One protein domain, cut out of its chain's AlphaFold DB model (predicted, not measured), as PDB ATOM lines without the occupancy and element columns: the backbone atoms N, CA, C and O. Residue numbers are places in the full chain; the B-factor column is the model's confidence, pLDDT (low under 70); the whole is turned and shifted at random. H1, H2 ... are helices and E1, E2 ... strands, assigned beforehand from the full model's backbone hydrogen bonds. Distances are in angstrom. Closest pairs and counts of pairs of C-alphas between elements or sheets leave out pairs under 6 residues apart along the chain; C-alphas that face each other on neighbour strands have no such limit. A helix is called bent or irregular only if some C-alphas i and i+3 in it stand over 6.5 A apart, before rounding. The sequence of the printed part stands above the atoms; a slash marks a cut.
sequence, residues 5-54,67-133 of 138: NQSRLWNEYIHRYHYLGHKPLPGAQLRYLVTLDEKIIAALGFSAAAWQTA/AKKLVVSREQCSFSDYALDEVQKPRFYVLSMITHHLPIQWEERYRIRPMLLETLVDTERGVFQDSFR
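Overview. This is residues 5 to 54 and 67 to 133 of the 138 residues of the protein "DUF4338 domain-containing protein" of Bathymodiolus platifrons methanotrophic gill symbiont (UniProt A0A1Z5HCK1). A strongly twisted sheet of five strands has helix H1 crossing one face, over E1, E2 and E3, and curls round H2a, the first arm of the bent helix H2, on the opposite face. The hairpin E4 and E5 makes one side of the sheet, and residues 84 to 89, ahead of and into H2a, stick out. The printed part has 117 residues, with two named helices and five named strands in the order H1 E1 E2 E3 H2 E4 E5; the sheet is mixed, in the order E1, E2, E3, E4, E5, and the class is mixed, helices and strands. The whole is compact, with a radius of gyration of the C-alphas of 14.2 A and spans of 43 by 36 by 26 A.

Along the chain. H1, residues 7 to 17, begins at C-alpha 7 (-2.687, -24.257, 15.123) and is 15.5 A long. E1, residues 29 to 36, is 23.4 A long; E2, residues 39 to 48, 28.2 A; E3, residues 70 to 79, 26.4 A. H2, residues 88 to 110, was assigned as one helix by its hydrogen bonds but is bent: C-alphas 100 and 103 are 6.8 A apart. Its arms are H2a, residues 88 to 100, 19.6 A, and H2b, residues 103 to 110, at a steep tilt of 54 degrees. E4, residues 114 to 123, is 25.2 A long; E5, residues 126 to 132, ends at C-alpha 132 (-9.470, -41.130, -4.347).

Arrangement. E1 and E2 form an antiparallel hairpin, with N 32 and O 44 2.9 A apart, within hydrogen-bond range. E2 and E3 are antiparallel, with N 45 and O 76 at 2.9 A. E3 and E4 are parallel, with N 74 and O 118 at 3.0 A. E4 and E5 form an antiparallel hairpin, with N 119 and O 130 at 2.9 A. E3, H2 and E4 make a strand-helix-strand unit, two parallel neighbour strands with a helix between, and its crossover is right-handed. H1 is on the sheet at a height of 8.4 A and runs across the strands, 73 degrees to E1 on the local plane; it lies over E1 and E3, and only just over E2, on which 3 of its C-alphas fall. The closest C-alphas of H1 and E3 are those of Tyr 17 and Ser 78, 5.2 A apart. H2a and H2b are on the sheet too; the closest C-alphas of H2b and E4 are those of Pro 103 and Pro 114, 5.4 A apart. H1 is apart from both arms. Every O i to N i+4 pair is within hydrogen-bond range in H1 and H2b, and 8 of 9 are in H2a.

Size, cuts and confidence. The C-alphas farthest apart, of Ala 67 and Asp 85, are 44.2 A apart. Residues 55 to 66 are not printed, and C-alphas 54 and 67 are 17.9 A apart across the cut. The link from H1 to E1 is long. Mean pLDDT of the printed part is 71.9; 45 residues are under 70, among them 116 to 133, and E5 has a mean of 45.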
ATOM      1  N   ASN A   5      -5.546 -23.727  19.627       87.31
ATOM      2  CA  ASN A   5      -4.302 -23.752  20.407       87.31
ATOM      3  C   ASN A   5      -3.211 -24.598  19.740       87.31
ATOM      4  O   ASN A   5      -2.031 -24.269  19.811       87.31
ATOM      5  N   GLN A   6      -3.603 -25.649  19.021       90.12
ATOM      6  CA  GLN A   6      -2.684 -26.504  18.268       90.12
ATOM      7  C   GLN A   6      -2.312 -25.928  16.892       90.12
ATOM      8  O   GLN A   6      -1.415 -26.451  16.233       90.12
ATOM      9  N   SER A   7      -2.956 -24.843  16.442       89.31
ATOM     10  CA  SER A   7      -2.687 -24.257  15.123       89.31
ATOM     11  C   SER A   7      -1.259 -23.741  14.987       89.31
ATOM     12  O   SER A   7      -0.687 -23.847  13.904       89.31
ATOM     13  N   ARG A   8      -0.685 -23.173  16.056       90.44
ATOM     14  CA  ARG A   8       0.704 -22.696  16.036       90.44
ATOM     15  C   ARG A   8       1.670 -23.864  15.867       90.44
ATOM     16  O   ARG A   8       2.543 -23.802  15.016       90.44
ATOM     17  N   LEU A   9       1.451 -24.940  16.620       91.06
ATOM     18  CA  LEU A   9       2.255 -26.155  16.527       91.06
ATOM     19  C   LEU A   9       2.184 -26.774  15.126       91.06
ATOM     20  O   LEU A   9       3.206 -27.124  14.555       91.06
ATOM     21  N   TRP A  10       0.992 -26.847  14.535       91.56
ATOM     22  CA  TRP A  10       0.841 -27.331  13.165       91.56
ATOM     23  C   TRP A  10       1.598 -26.462  12.150       91.56
ATOM     24  O   TRP A  10       2.299 -27.004  11.301       91.56
ATOM     25  N   ASN A  11       1.520 -25.130  12.267       88.81
ATOM     26  CA  ASN A  11       2.264 -24.222  11.386       88.81
ATOM     27  C   ASN A  11       3.783 -24.423  11.511       88.81
ATOM     28  O   ASN A  11       4.464 -24.441  10.492       88.81
ATOM     29  N   GLU A  12       4.299 -24.605  12.731       88.50
ATOM     30  CA  GLU A  12       5.718 -24.907  12.976       88.50
ATOM     31  C   GLU A  12       6.151 -26.206  12.287       88.50
ATOM     32  O   GLU A  12       7.200 -26.243  11.649       88.50
ATOM     33  N   TYR A  13       5.336 -27.264  12.367       87.06
ATOM     34  CA  TYR A  13       5.632 -28.537  11.701       87.06
ATOM     35  C   TYR A  13       5.656 -28.399  10.178       87.06
ATOM     36  O   TYR A  13       6.602 -28.860   9.545       87.06
ATOM     37  N   ILE A  14       4.664 -27.720   9.593       86.31
ATOM     38  CA  ILE A  14       4.670 -27.433   8.155       86.31
ATOM     39  C   ILE A  14       5.912 -26.620   7.783       86.31
ATOM     40  O   ILE A  14       6.610 -26.979   6.847       86.31
ATOM     41  N   HIS A  15       6.232 -25.558   8.525       84.38
ATOM     42  CA  HIS A  15       7.386 -24.713   8.223       84.38
ATOM     43  C   HIS A  15       8.712 -25.488   8.233       84.38
ATOM     44  O   HIS A  15       9.566 -25.243   7.388       84.38
ATOM     45  N   ARG A  16       8.893 -26.415   9.182       82.94
ATOM     46  CA  ARG A  16      10.142 -27.177   9.341       82.94
ATOM     47  C   ARG A  16      10.299 -28.318   8.344       82.94
ATOM     48  O   ARG A  16      11.414 -28.579   7.914       82.94
ATOM     49  N   TYR A  17       9.208 -29.010   8.027       79.31
ATOM     50  CA  TYR A  17       9.268 -30.316   7.366       79.31
ATOM     51  C   TYR A  17       8.559 -30.353   6.005       79.31
ATOM     52  O   TYR A  17       8.643 -31.350   5.292       79.31
ATOM     53  N   HIS A  18       7.823 -29.304   5.623       77.88
ATOM     54  CA  HIS A  18       7.253 -29.198   4.282       77.88
ATOM     55  C   HIS A  18       8.283 -28.597   3.322       77.88
ATOM     56  O   HIS A  18       8.750 -27.481   3.531       77.88
ATOM     57  N   TYR A  19       8.590 -29.298   2.230       72.00
ATOM     58  CA  TYR A  19       9.633 -28.889   1.280       72.00
ATOM     59  C   TYR A  19       9.365 -27.540   0.579       72.00
ATOM     60  O   TYR A  19      10.308 -26.861   0.187       72.00
ATOM     61  N   LEU A  20       8.099 -27.107   0.463       69.50
ATOM     62  CA  LEU A  20       7.731 -25.781  -0.076       69.50
ATOM     63  C   LEU A  20       7.599 -24.683   0.997       69.50
ATOM     64  O   LEU A  20       7.150 -23.577   0.685       69.50
ATOM     65  N   GLY A  21       7.922 -24.988   2.256       66.38
ATOM     66  CA  GLY A  21       7.718 -24.091   3.391       66.38
ATOM     67  C   GLY A  21       6.243 -23.867   3.745       66.38
ATOM     68  O   GLY A  21       5.332 -24.512   3.216       66.38
ATOM     69  N   HIS A  22       6.004 -22.945   4.683       70.75
ATOM     70  CA  HIS A  22       4.656 -22.592   5.136       70.75
ATOM     71  C   HIS A  22       3.953 -21.666   4.143       70.75
ATOM     72  O   HIS A  22       4.453 -20.595   3.805       70.75
ATOM     73  N   LYS A  23       2.751 -22.066   3.722       70.44
ATOM     74  CA  LYS A  23       1.802 -21.217   2.994       70.44
ATOM     75  C   LYS A  23       0.443 -21.293   3.698       70.44
ATOM     76  O   LYS A  23       0.081 -22.357   4.199       70.44
ATOM     77  N   PRO A  24      -0.343 -20.214   3.785       72.81
ATOM     78  CA  PRO A  24      -1.687 -20.308   4.340       72.81
ATOM     79  C   PRO A  24      -2.586 -21.139   3.414       72.81
ATOM     80  O   PRO A  24      -2.657 -20.883   2.216       72.81
ATOM     81  N   LEU A  25      -3.296 -22.122   3.973       74.62
ATOM     82  CA  LEU A  25      -4.355 -22.829   3.245       74.62
ATOM     83  C   LEU A  25      -5.528 -21.864   2.993       74.62
ATOM     84  O   LEU A  25      -6.041 -21.289   3.968       74.62
ATOM     85  N   PRO A  26      -5.968 -21.685   1.737       71.06
ATOM     86  CA  PRO A  26      -7.070 -20.792   1.410       71.06
ATOM     87  C   PRO A  26      -8.422 -21.382   1.832       71.06
ATOM     88  O   PRO A  26      -8.642 -22.591   1.792       71.06
ATOM     89  N   GLY A  27      -9.352 -20.504   2.212       80.50
ATOM     90  CA  GLY A  27     -10.763 -20.846   2.411       80.50
ATOM     91  C   GLY A  27     -11.048 -21.897   3.493       80.50
ATOM     92  O   GLY A  27     -10.389 -21.964   4.539       80.50
ATOM     93  N   ALA A  28     -12.103 -22.684   3.245       85.88
ATOM     94  CA  ALA A  28     -12.520 -23.782   4.107       85.88
ATOM     95  C   ALA A  28     -11.432 -24.856   4.145       85.88
ATOM     96  O   ALA A  28     -10.951 -25.308   3.107       85.88
ATOM     97  N   GLN A  29     -11.054 -25.254   5.355       89.06
ATOM     98  CA  GLN A  29      -9.916 -26.133   5.574       89.06
ATOM     99  C   GLN A  29     -10.073 -27.015   6.808       89.06
ATOM    100  O   GLN A  29     -10.723 -26.636   7.790       89.06
ATOM    101  N   LEU A  30      -9.410 -28.165   6.776       90.44
ATOM    102  CA  LEU A  30      -9.206 -29.051   7.914       90.44
ATOM    103  C   LEU A  30      -7.713 -29.335   8.069       90.44
ATOM    104  O   LEU A  30      -6.994 -29.548   7.095       90.44
ATOM    105  N   ARG A  31      -7.247 -29.324   9.317       91.50
ATOM    106  CA  ARG A  31      -5.843 -29.542   9.673       91.50
ATOM    107  C   ARG A  31      -5.730 -30.647  10.713       91.50
ATOM    108  O   ARG A  31      -6.558 -30.747  11.630       91.50
ATOM    109  N   TYR A  32      -4.687 -31.453  10.581       91.62
ATOM    110  CA  TYR A  32      -4.443 -32.639  11.389       91.62
ATOM    111  C   TYR A  32      -2.993 -32.674  11.857       91.62
ATOM    112  O   TYR A  32      -2.080 -32.405  11.078       91.62
ATOM    113  N   LEU A  33      -2.808 -33.046  13.120       90.69
ATOM    114  CA  LEU A  33      -1.560 -33.588  13.638       90.69
ATOM    115  C   LEU A  33      -1.798 -35.077  13.855       90.69
ATOM    116  O   LEU A  33      -2.825 -35.457  14.420       90.69
ATOM    117  N   VAL A  34      -0.882 -35.896  13.361       88.12
ATOM    118  CA  VAL A  34      -0.918 -37.349  13.497       88.12
ATOM    119  C   VAL A  34       0.137 -37.732  14.509       88.12
ATOM    120  O   VAL A  34       1.300 -37.350  14.359       88.12
ATOM    121  N   THR A  35      -0.275 -38.469  15.532       86.06
ATOM    122  CA  THR A  35       0.591 -38.895  16.626       86.06
ATOM    123  C   THR A  35       0.709 -40.411  16.671       86.06
ATOM    124  O   THR A  35      -0.286 -41.106  16.476       86.06
ATOM    125  N   LEU A  36       1.904 -40.902  16.971       82.75
ATOM    126  CA  LEU A  36       2.194 -42.292  17.312       82.75
ATOM    127  C   LEU A  36       2.943 -42.277  18.644       82.75
ATOM    128  O   LEU A  36       3.941 -41.569  18.751       82.75
ATOM    129  N   ASP A  37       2.435 -42.990  19.650       84.19
ATOM    130  CA  ASP A  37       2.997 -43.005  21.010       84.19
ATOM    131  C   ASP A  37       3.303 -41.589  21.535       84.19
ATOM    132  O   ASP A  37       4.424 -41.268  21.919       84.19
ATOM    133  N   GLU A  38       2.302 -40.703  21.444       83.25
ATOM    134  CA  GLU A  38       2.357 -39.275  21.821       83.25
ATOM    135  C   GLU A  38       3.305 -38.390  20.988       83.25
ATOM    136  O   GLU A  38       3.260 -37.162  21.080       83.25
ATOM    137  N   LYS A  39       4.111 -38.972  20.097       83.62
ATOM    138  CA  LYS A  39       5.002 -38.234  19.199       83.62
ATOM    139  C   LYS A  39       4.272 -37.835  17.930       83.62
ATOM    140  O   LYS A  39       3.651 -38.663  17.272       83.62
ATOM    141  N   ILE A  40       4.388 -36.570  17.535       86.50
ATOM    142  CA  ILE A  40       3.843 -36.094  16.259       86.50
ATOM    143  C   ILE A  40       4.723 -36.611  15.120       86.50
ATOM    144  O   ILE A  40       5.890 -36.234  15.004       86.50
ATOM    145  N   ILE A  41       4.132 -37.436  14.261       84.25
ATOM    146  CA  ILE A  41       4.798 -38.048  13.107       84.25
ATOM    147  C   ILE A  41       4.420 -37.382  11.783       84.25
ATOM    148  O   ILE A  41       5.184 -37.470  10.822       84.25
ATOM    149  N   ALA A  42       3.270 -36.698  11.722       84.88
ATOM    150  CA  ALA A  42       2.858 -35.969  10.528       84.88
ATOM    151  C   ALA A  42       1.974 -34.754  10.835       84.88
ATOM    152  O   ALA A  42       1.197 -34.748  11.793       84.88
ATOM    153  N   ALA A  43       2.041 -33.759   9.954       88.62
ATOM    154  CA  ALA A  43       1.098 -32.652   9.880       88.62
ATOM    155  C   ALA A  43       0.466 -32.624   8.484       88.62
ATOM    156  O   ALA A  43       1.166 -32.650   7.470       88.62
ATOM    157  N   LEU A  44      -0.868 -32.615   8.432       87.94
ATOM    158  CA  LEU A  44      -1.634 -32.699   7.186       87.94
ATOM    159  C   LEU A  44      -2.653 -31.566   7.101       87.94
ATOM    160  O   LEU A  44      -3.294 -31.222   8.100       87.94
ATOM    161  N   GLY A  45      -2.794 -31.000   5.907       88.38
ATOM    162  CA  GLY A  45      -3.697 -29.902   5.595       88.38
ATOM    163  C   GLY A  45      -4.523 -30.191   4.352       88.38
ATOM    164  O   GLY A  45      -3.981 -30.570   3.314       88.38
ATOM    165  N   PHE A  46      -5.828 -29.980   4.477       86.81
ATOM    166  CA  PHE A  46      -6.799 -30.138   3.406       86.81
ATOM    167  C   PHE A  46      -7.591 -28.849   3.252       86.81
ATOM    168  O   PHE A  46      -8.053 -28.296   4.254       86.81
ATOM    169  N   SER A  47      -7.787 -28.397   2.021       84.12
ATOM    170  CA  SER A  47      -8.639 -27.247   1.714       84.12
ATOM    171  C   SER A  47      -9.635 -27.581   0.616       84.12
ATOM    172  O   SER A  47      -9.423 -28.491  -0.186       84.12
ATOM    173  N   ALA A  48     -10.739 -26.836   0.592       79.88
ATOM    174  CA  ALA A  48     -11.618 -26.823  -0.562       79.88
ATOM    175  C   ALA A  48     -10.795 -26.364  -1.767       79.88
ATOM    176  O   ALA A  48     -10.168 -25.304  -1.703       79.88
ATOM    177  N   ALA A  49     -10.786 -27.153  -2.841       66.81
ATOM    178  CA  ALA A  49     -10.173 -26.717  -4.083       66.81
ATOM    179  C   ALA A  49     -10.867 -25.424  -4.534       66.81
ATOM    180  O   ALA A  49     -12.095 -25.378  -4.665       66.81
ATOM    181  N   ALA A  50     -10.096 -24.360  -4.760       49.59
ATOM    182  CA  ALA A  50     -10.600 -23.248  -5.549       49.59
ATOM    183  C   ALA A  50     -10.861 -23.806  -6.953       49.59
ATOM    184  O   ALA A  50      -9.989 -24.449  -7.529       49.59
ATOM    185  N   TRP A  51     -12.067 -23.604  -7.473       42.81
ATOM    186  CA  TRP A  51     -12.625 -24.169  -8.710       42.81
ATOM    187  C   TRP A  51     -11.830 -23.931 -10.023       42.81
ATOM    188  O   TRP A  51     -12.411 -24.039 -11.095       42.81
ATOM    189  N   GLN A  52     -10.544 -23.571  -9.998       34.59
ATOM    190  CA  GLN A  52      -9.849 -22.979 -11.149       34.59
ATOM    191  C   GLN A  52      -8.557 -23.661 -11.615       34.59
ATOM    192  O   GLN A  52      -7.928 -23.155 -12.539       34.59
ATOM    193  N   THR A  53      -8.170 -24.823 -11.095       36.97
ATOM    194  CA  THR A  53      -7.075 -25.606 -11.702       36.97
ATOM    195  C   THR A  53      -7.626 -26.841 -12.409       36.97
ATOM    196  O   THR A  53      -7.649 -27.938 -11.858       36.97
ATOM    197  N   ALA A  54      -8.124 -26.646 -13.636       36.81
ATOM    198  CA  ALA A  54      -8.524 -27.716 -14.552       36.81
ATOM    199  C   ALA A  54      -7.296 -28.546 -14.989       36.81
ATOM    200  O   ALA A  54      -6.233 -27.977 -15.249       36.81
ATOM    201  N   ALA A  67     -24.060 -28.358  -7.381       42.06
ATOM    202  CA  ALA A  67     -24.237 -28.182  -5.940       42.06
ATOM    203  C   ALA A  67     -23.710 -29.347  -5.066       42.06
ATOM    204  O   ALA A  67     -23.713 -29.225  -3.846       42.06
ATOM    205  N   LYS A  68     -23.297 -30.490  -5.642       48.28
ATOM    206  CA  LYS A  68     -23.045 -31.737  -4.880       48.28
ATOM    207  C   LYS A  68     -21.602 -32.250  -4.873       48.28
ATOM    208  O   LYS A  68     -21.369 -33.342  -4.364       48.28
ATOM    209  N   LYS A  69     -20.629 -31.538  -5.441       59.09
ATOM    210  CA  LYS A  69     -19.251 -32.050  -5.544       59.09
ATOM    211  C   LYS A  69     -18.243 -31.017  -5.067       59.09
ATOM    212  O   LYS A  69     -17.627 -30.327  -5.868       59.09
ATOM    213  N   LEU A  70     -18.081 -30.933  -3.748       65.50
ATOM    214  CA  LEU A  70     -16.905 -30.295  -3.176       65.50
ATOM    215  C   LEU A  70     -15.717 -31.250  -3.332       65.50
ATOM    216  O   LEU A  70     -15.764 -32.380  -2.837       65.50
ATOM    217  N   VAL A  71     -14.690 -30.788  -4.041       67.56
ATOM    218  CA  VAL A  71     -13.388 -31.453  -4.114       67.56
ATOM    219  C   VAL A  71     -12.536 -30.902  -2.985       67.56
ATOM    220  O   VAL A  71     -12.397 -29.687  -2.828       67.56
ATOM    221  N   VAL A  72     -12.005 -31.805  -2.175       68.25
ATOM    222  CA  VAL A  72     -11.036 -31.452  -1.146       68.25
ATOM    223  C   VAL A  72      -9.679 -31.916  -1.633       68.25
ATOM    224  O   VAL A  72      -9.526 -33.078  -2.006       68.25
ATOM    225  N   SER A  73      -8.717 -31.001  -1.632       68.06
ATOM    226  CA  SER A  73      -7.351 -31.276  -2.061       68.06
ATOM    227  C   SER A  73      -6.429 -31.388  -0.858       68.06
ATOM    228  O   SER A  73      -6.563 -30.647   0.125       68.06
ATOM    229  N   ARG A  74      -5.476 -32.318  -0.923       73.81
ATOM    230  CA  ARG A  74      -4.346 -32.351   0.009       73.81
ATOM    231  C   ARG A  74      -3.286 -31.358  -0.457       73.81
ATOM    232  O   ARG A  74      -2.508 -31.672  -1.346       73.81
ATOM    233  N   GLU A  75      -3.239 -30.199   0.184       70.12
ATOM    234  CA  GLU A  75      -2.313 -29.117  -0.180       70.12
ATOM    235  C   GLU A  75      -1.010 -29.149   0.621       70.12
ATOM    236  O   GLU A  75       0.013 -28.639   0.173       70.12
ATOM    237  N   GLN A  76      -1.044 -29.681   1.849       75.25
ATOM    238  CA  GLN A  76       0.110 -29.630   2.747       75.25
ATOM    239  C   GLN A  76       0.305 -30.948   3.474       75.25
ATOM    240  O   GLN A  76      -0.601 -31.470   4.131       75.25
ATOM    241  N   CYS A  77       1.519 -31.475   3.369       75.56
ATOM    242  CA  CYS A  77       1.933 -32.651   4.103       75.56
ATOM    243  C   CYS A  77       3.393 -32.586   4.504       75.56
ATOM    244  O   CYS A  77       4.271 -32.554   3.647       75.56
ATOM    245  N   SER A  78       3.642 -32.742   5.795       73.12
ATOM    246  CA  SER A  78       4.981 -32.984   6.292       73.12
ATOM    247  C   SER A  78       5.029 -34.238   7.160       73.12
ATOM    248  O   SER A  78       4.177 -34.413   8.035       73.12
ATOM    249  N   PHE A  79       6.034 -35.082   6.938       71.81
ATOM    250  CA  PHE A  79       6.379 -36.212   7.802       71.81
ATOM    251  C   PHE A  79       7.715 -35.908   8.489       71.81
ATOM    252  O   PHE A  79       8.584 -35.297   7.877       71.81
ATOM    253  N   SER A  80       7.847 -36.281   9.762       67.75
ATOM    254  CA  SER A  80       9.089 -36.103  10.533       67.75
ATOM    255  C   SER A  80      10.152 -37.132  10.126       67.75
ATOM    256  O   SER A  80       9.800 -38.248   9.743       67.75
ATOM    257  N   ASP A  81      11.436 -36.795  10.280       59.34
ATOM    258  CA  ASP A  81      12.589 -37.633   9.902       59.34
ATOM    259  C   ASP A  81      12.599 -39.018  10.573       59.34
ATOM    260  O   ASP A  81      13.086 -39.988  10.000       59.34
ATOM    261  N   TYR A  82      11.956 -39.154  11.741       53.69
ATOM    262  CA  TYR A  82      11.727 -40.448  12.409       53.69
ATOM    263  C   TYR A  82      10.951 -41.467  11.546       53.69
ATOM    264  O   TYR A  82      10.880 -42.642  11.895       53.69
ATOM    265  N   ALA A  83      10.337 -41.022  10.447       53.03
ATOM    266  CA  ALA A  83       9.555 -41.826   9.518       53.03
ATOM    267  C   ALA A  83      10.283 -42.120   8.187       53.03
ATOM    268  O   ALA A  83       9.638 -42.575   7.242       53.03
ATOM    269  N   LEU A  84      11.585 -41.843   8.058       51.75
ATOM    270  CA  LEU A  84      12.295 -42.018   6.782       51.75
ATOM    271  C   LEU A  84      12.948 -43.398   6.613       51.75
ATOM    272  O   LEU A  84      12.966 -43.901   5.491       51.75
ATOM    273  N   ASP A  85      13.367 -44.060   7.694       53.00
ATOM    274  CA  ASP A  85      14.199 -45.266   7.562       53.00
ATOM    275  C   ASP A  85      13.406 -46.569   7.294       53.00
ATOM    276  O   ASP A  85      13.964 -47.515   6.744       53.00
ATOM    277  N   GLU A  86      12.087 -46.629   7.567       52.31
ATOM    278  CA  GLU A  86      11.271 -47.854   7.349       52.31
ATOM    279  C   GLU A  86       9.859 -47.647   6.736       52.31
ATOM    280  O   GLU A  86       9.083 -48.595   6.569       52.31
ATOM    281  N   VAL A  87       9.450 -46.424   6.379       53.97
ATOM    282  CA  VAL A  87       8.017 -46.066   6.451       53.97
ATOM    283  C   VAL A  87       7.406 -45.557   5.128       53.97
ATOM    284  O   VAL A  87       6.819 -44.482   5.014       53.97
ATOM    285  N   GLN A  88       7.388 -46.416   4.102       53.84
ATOM    286  CA  GLN A  88       6.382 -46.272   3.030       53.84
ATOM    287  C   GLN A  88       4.986 -46.723   3.490       53.84
ATOM    288  O   GLN A  88       3.976 -46.194   3.034       53.84
ATOM    289  N   LYS A  89       4.906 -47.687   4.414       60.91
ATOM    290  CA  LYS A  89       3.637 -48.294   4.848       60.91
ATOM    291  C   LYS A  89       2.797 -47.350   5.740       60.91
ATOM    292  O   LYS A  89       1.630 -47.131   5.409       60.91
ATOM    293  N   PRO A  90       3.349 -46.703   6.791       66.94
ATOM    294  CA  PRO A  90       2.569 -45.778   7.620       66.94
ATOM    295  C   PRO A  90       2.024 -44.539   6.907       66.94
ATOM    296  O   PRO A  90       0.920 -44.118   7.234       66.94
ATOM    297  N   ARG A  91       2.711 -43.969   5.904       68.12
ATOM    298  CA  ARG A  91       2.157 -42.811   5.169       68.12
ATOM    299  C   ARG A  91       0.840 -43.146   4.465       68.12
ATOM    300  O   ARG A  91      -0.105 -42.367   4.544       68.12
ATOM    301  N   PHE A  92       0.755 -44.309   3.816       72.50
ATOM    302  CA  PHE A  92      -0.460 -44.750   3.132       72.50
ATOM    303  C   PHE A  92      -1.531 -45.176   4.130       72.50
ATOM    304  O   PHE A  92      -2.704 -44.896   3.910       72.50
ATOM    305  N   TYR A  93      -1.133 -45.771   5.258       78.69
ATOM    306  CA  TYR A  93      -2.049 -46.091   6.349       78.69
ATOM    307  C   TYR A  93      -2.712 -44.835   6.932       78.69
ATOM    308  O   TYR A  93      -3.935 -44.753   7.006       78.69
ATOM    309  N   VAL A  94      -1.920 -43.812   7.264       82.12
ATOM    310  CA  VAL A  94      -2.415 -42.521   7.766       82.12
ATOM    311  C   VAL A  94      -3.336 -41.850   6.751       82.12
ATOM    312  O   VAL A  94      -4.392 -41.340   7.122       82.12
ATOM    313  N   LEU A  95      -2.962 -41.869   5.469       77.81
ATOM    314  CA  LEU A  95      -3.804 -41.310   4.414       77.81
ATOM    315  C   LEU A  95      -5.120 -42.061   4.282       77.81
ATOM    316  O   LEU A  95      -6.160 -41.411   4.250       77.81
ATOM    317  N   SER A  96      -5.081 -43.394   4.282       80.56
ATOM    318  CA  SER A  96      -6.276 -44.233   4.264       80.56
ATOM    319  C   SER A  96      -7.189 -43.914   5.445       80.56
ATOM    320  O   SER A  96      -8.366 -43.645   5.250       80.56
ATOM    321  N   MET A  97      -6.674 -43.818   6.674       84.44
ATOM    322  CA  MET A  97      -7.516 -43.433   7.814       84.44
ATOM    323  C   MET A  97      -8.179 -42.065   7.604       84.44
ATOM    324  O   MET A  97      -9.375 -41.894   7.836       84.44
ATOM    325  N   ILE A  98      -7.420 -41.082   7.122       86.44
ATOM    326  CA  ILE A  98      -7.951 -39.735   6.918       86.44
ATOM    327  C   ILE A  98      -8.985 -39.699   5.796       86.44
ATOM    328  O   ILE A  98      -9.975 -38.988   5.949       86.44
ATOM    329  N   THR A  99      -8.833 -40.469   4.715       81.56
ATOM    330  CA  THR A  99      -9.823 -40.484   3.623       81.56
ATOM    331  C   THR A  99     -11.209 -40.941   4.089       81.56
ATOM    332  O   THR A  99     -12.207 -40.480   3.540       81.56
ATOM    333  N   HIS A 100     -11.289 -41.765   5.140       84.38
ATOM    334  CA  HIS A 100     -12.554 -42.194   5.741       84.38
ATOM    335  C   HIS A 100     -13.161 -41.133   6.674       84.38
ATOM    336  O   HIS A 100     -14.375 -40.930   6.682       84.38
ATOM    337  N   HIS A 101     -12.335 -40.421   7.448       87.50
ATOM    338  CA  HIS A 101     -12.814 -39.438   8.430       87.50
ATOM    339  C   HIS A 101     -13.051 -38.039   7.855       87.50
ATOM    340  O   HIS A 101     -13.922 -37.309   8.335       87.50
ATOM    341  N   LEU A 102     -12.277 -37.656   6.841       87.81
ATOM    342  CA  LEU A 102     -12.284 -36.320   6.260       87.81
ATOM    343  C   LEU A 102     -13.683 -35.902   5.774       87.81
ATOM    344  O   LEU A 102     -14.097 -34.805   6.144       87.81
ATOM    345  N   PRO A 103     -14.459 -36.727   5.034       85.56
ATOM    346  CA  PRO A 103     -15.772 -36.303   4.554       85.56
ATOM    347  C   PRO A 103     -16.773 -36.034   5.675       85.56
ATOM    348  O   PRO A 103     -17.537 -35.077   5.591       85.56
ATOM    349  N   ILE A 104     -16.733 -36.847   6.733       89.44
ATOM    350  CA  ILE A 104     -17.615 -36.724   7.897       89.44
ATOM    351  C   ILE A 104     -17.302 -35.424   8.641       89.44
ATOM    352  O   ILE A 104     -18.178 -34.590   8.833       89.44
ATOM    353  N   GLN A 105     -16.031 -35.199   8.978       90.81
ATOM    354  CA  GLN A 105     -15.604 -34.001   9.712       90.81
ATOM    355  C   GLN A 105     -15.803 -32.716   8.904       90.81
ATOM    356  O   GLN A 105     -16.051 -31.643   9.460       90.81
ATOM    357  N   TRP A 106     -15.688 -32.810   7.581       89.25
ATOM    358  CA  TRP A 106     -15.975 -31.695   6.694       89.25
ATOM    359  C   TRP A 106     -17.464 -31.354   6.687       89.25
ATOM    360  O   TRP A 106     -17.821 -30.184   6.822       89.25
ATOM    361  N   GLU A 107     -18.327 -32.363   6.585       88.19
ATOM    362  CA  GLU A 107     -19.779 -32.206   6.640       88.19
ATOM    363  C   GLU A 107     -20.241 -31.653   7.994       88.19
ATOM    364  O   GLU A 107     -21.034 -30.715   8.035       88.19
ATOM    365  N   GLU A 108     -19.687 -32.138   9.104       90.75
ATOM    366  CA  GLU A 108     -19.966 -31.612  10.446       90.75
ATOM    367  C   GLU A 108     -19.627 -30.121  10.560       90.75
ATOM    368  O   GLU A 108     -20.400 -29.335  11.116       90.75
ATOM    369  N   ARG A 109     -18.477 -29.716  10.009       89.62
ATOM    370  CA  ARG A 109     -17.966 -28.350  10.143       89.62
ATOM    371  C   ARG A 109     -18.593 -27.362   9.166       89.62
ATOM    372  O   ARG A 109     -18.860 -26.224   9.543       89.62
ATOM    373  N   TYR A 110     -18.775 -27.776   7.918       86.69
ATOM    374  CA  TYR A 110     -19.149 -26.896   6.810       86.69
ATOM    375  C   TYR A 110     -20.523 -27.220   6.215       86.69
ATOM    376  O   TYR A 110     -20.951 -26.527   5.299       86.69
ATOM    377  N   ARG A 111     -21.226 -28.246   6.723       86.44
ATOM    378  CA  ARG A 111     -22.551 -28.704   6.251       86.44
ATOM    379  C   ARG A 111     -22.583 -29.131   4.783       86.44
ATOM    380  O   ARG A 111     -23.637 -29.160   4.157       86.44
ATOM    381  N   ILE A 112     -21.417 -29.479   4.244       83.00
ATOM    382  CA  ILE A 112     -21.222 -29.942   2.871       83.00
ATOM    383  C   ILE A 112     -20.339 -31.183   2.929       83.00
ATOM    384  O   ILE A 112     -19.244 -31.124   3.482       83.00
ATOM    385  N   ARG A 113     -20.783 -32.295   2.342       81.62
ATOM    386  CA  ARG A 113     -19.981 -33.517   2.268       81.62
ATOM    387  C   ARG A 113     -19.128 -33.527   0.994       81.62
ATOM    388  O   ARG A 113     -19.691 -33.437  -0.101       81.62
ATOM    389  N   PRO A 114     -17.795 -33.639   1.089       78.00
ATOM    390  CA  PRO A 114     -16.957 -33.795  -0.088       78.00
ATOM    391  C   PRO A 114     -17.129 -35.195  -0.681       78.00
ATOM    392  O   PRO A 114     -17.189 -36.193   0.037       78.00
ATOM    393  N   MET A 115     -17.215 -35.255  -2.009       70.12
ATOM    394  CA  MET A 115     -17.452 -36.496  -2.766       70.12
ATOM    395  C   MET A 115     -16.188 -37.005  -3.469       70.12
ATOM    396  O   MET A 115     -16.187 -38.101  -4.031       70.12
ATOM    397  N   LEU A 116     -15.125 -36.200  -3.468       67.81
ATOM    398  CA  LEU A 116     -13.858 -36.494  -4.119       67.81
ATOM    399  C   LEU A 116     -12.716 -35.907  -3.292       67.81
ATOM    400  O   LEU A 116     -12.769 -34.738  -2.902       67.81
ATOM    401  N   LEU A 117     -11.705 -36.732  -3.035       69.62
ATOM    402  CA  LEU A 117     -10.450 -36.308  -2.436       69.62
ATOM    403  C   LEU A 117      -9.362 -36.424  -3.495       69.62
ATOM    404  O   LEU A 117      -9.098 -37.517  -3.995       69.62
ATOM    405  N   GLU A 118      -8.733 -35.309  -3.832       65.06
ATOM    406  CA  GLU A 118      -7.631 -35.291  -4.786       65.06
ATOM    407  C   GLU A 118      -6.328 -35.013  -4.044       65.06
ATOM    408  O   GLU A 118      -6.242 -34.151  -3.167       65.06
ATOM    409  N   THR A 119      -5.298 -35.789  -4.358       62.09
ATOM    410  CA  THR A 119      -3.947 -35.494  -3.896       62.09
ATOM    411  C   THR A 119      -3.215 -34.819  -5.038       62.09
ATOM    412  O   THR A 119      -3.010 -35.429  -6.086       62.09
ATOM    413  N   LEU A 120      -2.852 -33.554  -4.834       56.28
ATOM    414  CA  LEU A 120      -2.008 -32.816  -5.760       56.28
ATOM    415  C   LEU A 120      -0.563 -33.048  -5.333       56.28
ATOM    416  O   LEU A 120      -0.142 -32.613  -4.261       56.28
ATOM    417  N   VAL A 121       0.179 -33.793  -6.146       52.09
ATOM    418  CA  VAL A 121       1.624 -33.931  -5.976       52.09
ATOM    419  C   VAL A 121       2.278 -33.017  -6.999       52.09
ATOM    420  O   VAL A 121       2.181 -33.255  -8.204       52.09
ATOM    421  N   ASP A 122       2.914 -31.952  -6.514       45.59
ATOM    422  CA  ASP A 122       3.771 -31.108  -7.339       45.59
ATOM    423  C   ASP A 122       5.072 -31.880  -7.594       45.59
ATOM    424  O   ASP A 122       5.922 -32.024  -6.714       45.59
ATOM    425  N   THR A 123       5.175 -32.494  -8.772       41.16
ATOM    426  CA  THR A 123       6.456 -32.996  -9.272       41.16
ATOM    427  C   THR A 123       7.067 -31.925 -10.157       41.16
ATOM    428  O   THR A 123       6.348 -31.321 -10.947       41.16
ATOM    429  N   GLU A 124       8.392 -31.740 -10.093       39.41
ATOM    430  CA  GLU A 124       9.174 -30.711 -10.817       39.41
ATOM    431  C   GLU A 124       8.969 -30.657 -12.354       39.41
ATOM    432  O   GLU A 124       9.620 -29.876 -13.046       39.41
ATOM    433  N   ARG A 125       8.080 -31.476 -12.933       37.09
ATOM    434  CA  ARG A 125       7.722 -31.500 -14.360       37.09
ATOM    435  C   ARG A 125       6.217 -31.624 -14.659       37.09
ATOM    436  O   ARG A 125       5.857 -31.897 -15.802       37.09
ATOM    437  N   GLY A 126       5.333 -31.406 -13.687       37.75
ATOM    438  CA  GLY A 126       3.882 -31.427 -13.891       37.75
ATOM    439  C   GLY A 126       3.123 -31.884 -12.648       37.75
ATOM    440  O   GLY A 126       3.620 -32.692 -11.870       37.75
ATOM    441  N   VAL A 127       1.912 -31.367 -12.455       39.38
ATOM    442  CA  VAL A 127       1.035 -31.767 -11.347       39.38
ATOM    443  C   VAL A 127       0.485 -33.164 -11.637       39.38
ATOM    444  O   VAL A 127      -0.265 -33.344 -12.598       39.38
ATOM    445  N   PHE A 128       0.844 -34.156 -10.819       38.84
ATOM    446  CA  PHE A 128       0.198 -35.469 -10.857       38.84
ATOM    447  C   PHE A 128      -1.058 -35.422  -9.981       38.84
ATOM    448  O   PHE A 128      -0.997 -35.065  -8.802       38.84
ATOM    449  N   GLN A 129      -2.198 -35.773 -10.575       46.84
ATOM    450  CA  GLN A 129      -3.497 -35.811  -9.913       46.84
ATOM    451  C   GLN A 129      -3.855 -37.274  -9.647       46.84
ATOM    452  O   GLN A 129      -4.166 -38.016 -10.577       46.84
ATOM    453  N   ASP A 130      -3.798 -37.687  -8.382       46.91
ATOM    454  CA  ASP A 130      -4.340 -38.976  -7.951       46.91
ATOM    455  C   ASP A 130      -5.637 -38.731  -7.172       46.91
ATOM    456  O   ASP A 130      -5.662 -38.017  -6.162       46.91
ATOM    457  N   SER A 131      -6.744 -39.258  -7.695       52.00
ATOM    458  CA  SER A 131      -8.094 -38.988  -7.202       52.00
ATOM    459  C   SER A 131      -8.645 -40.211  -6.474       52.00
ATOM    460  O   SER A 131      -8.932 -41.236  -7.096       52.00
ATOM    461  N   PHE A 132      -8.861 -40.089  -5.165       50.62
ATOM    462  CA  PHE A 132      -9.470 -41.130  -4.347       50.62
ATOM    463  C   PHE A 132     -10.970 -40.859  -4.178       50.62
ATOM    464  O   PHE A 132     -11.387 -39.782  -3.737       50.62
ATOM    465  N   ARG A 133     -11.808 -41.849  -4.510       53.94
ATOM    466  CA  ARG A 133     -13.250 -41.792  -4.241       53.94
ATOM    467  C   ARG A 133     -13.546 -42.485  -2.910       53.94
ATOM    468  O   ARG A 133     -13.362 -43.697  -2.833       53.94
TER     469      ARG A 133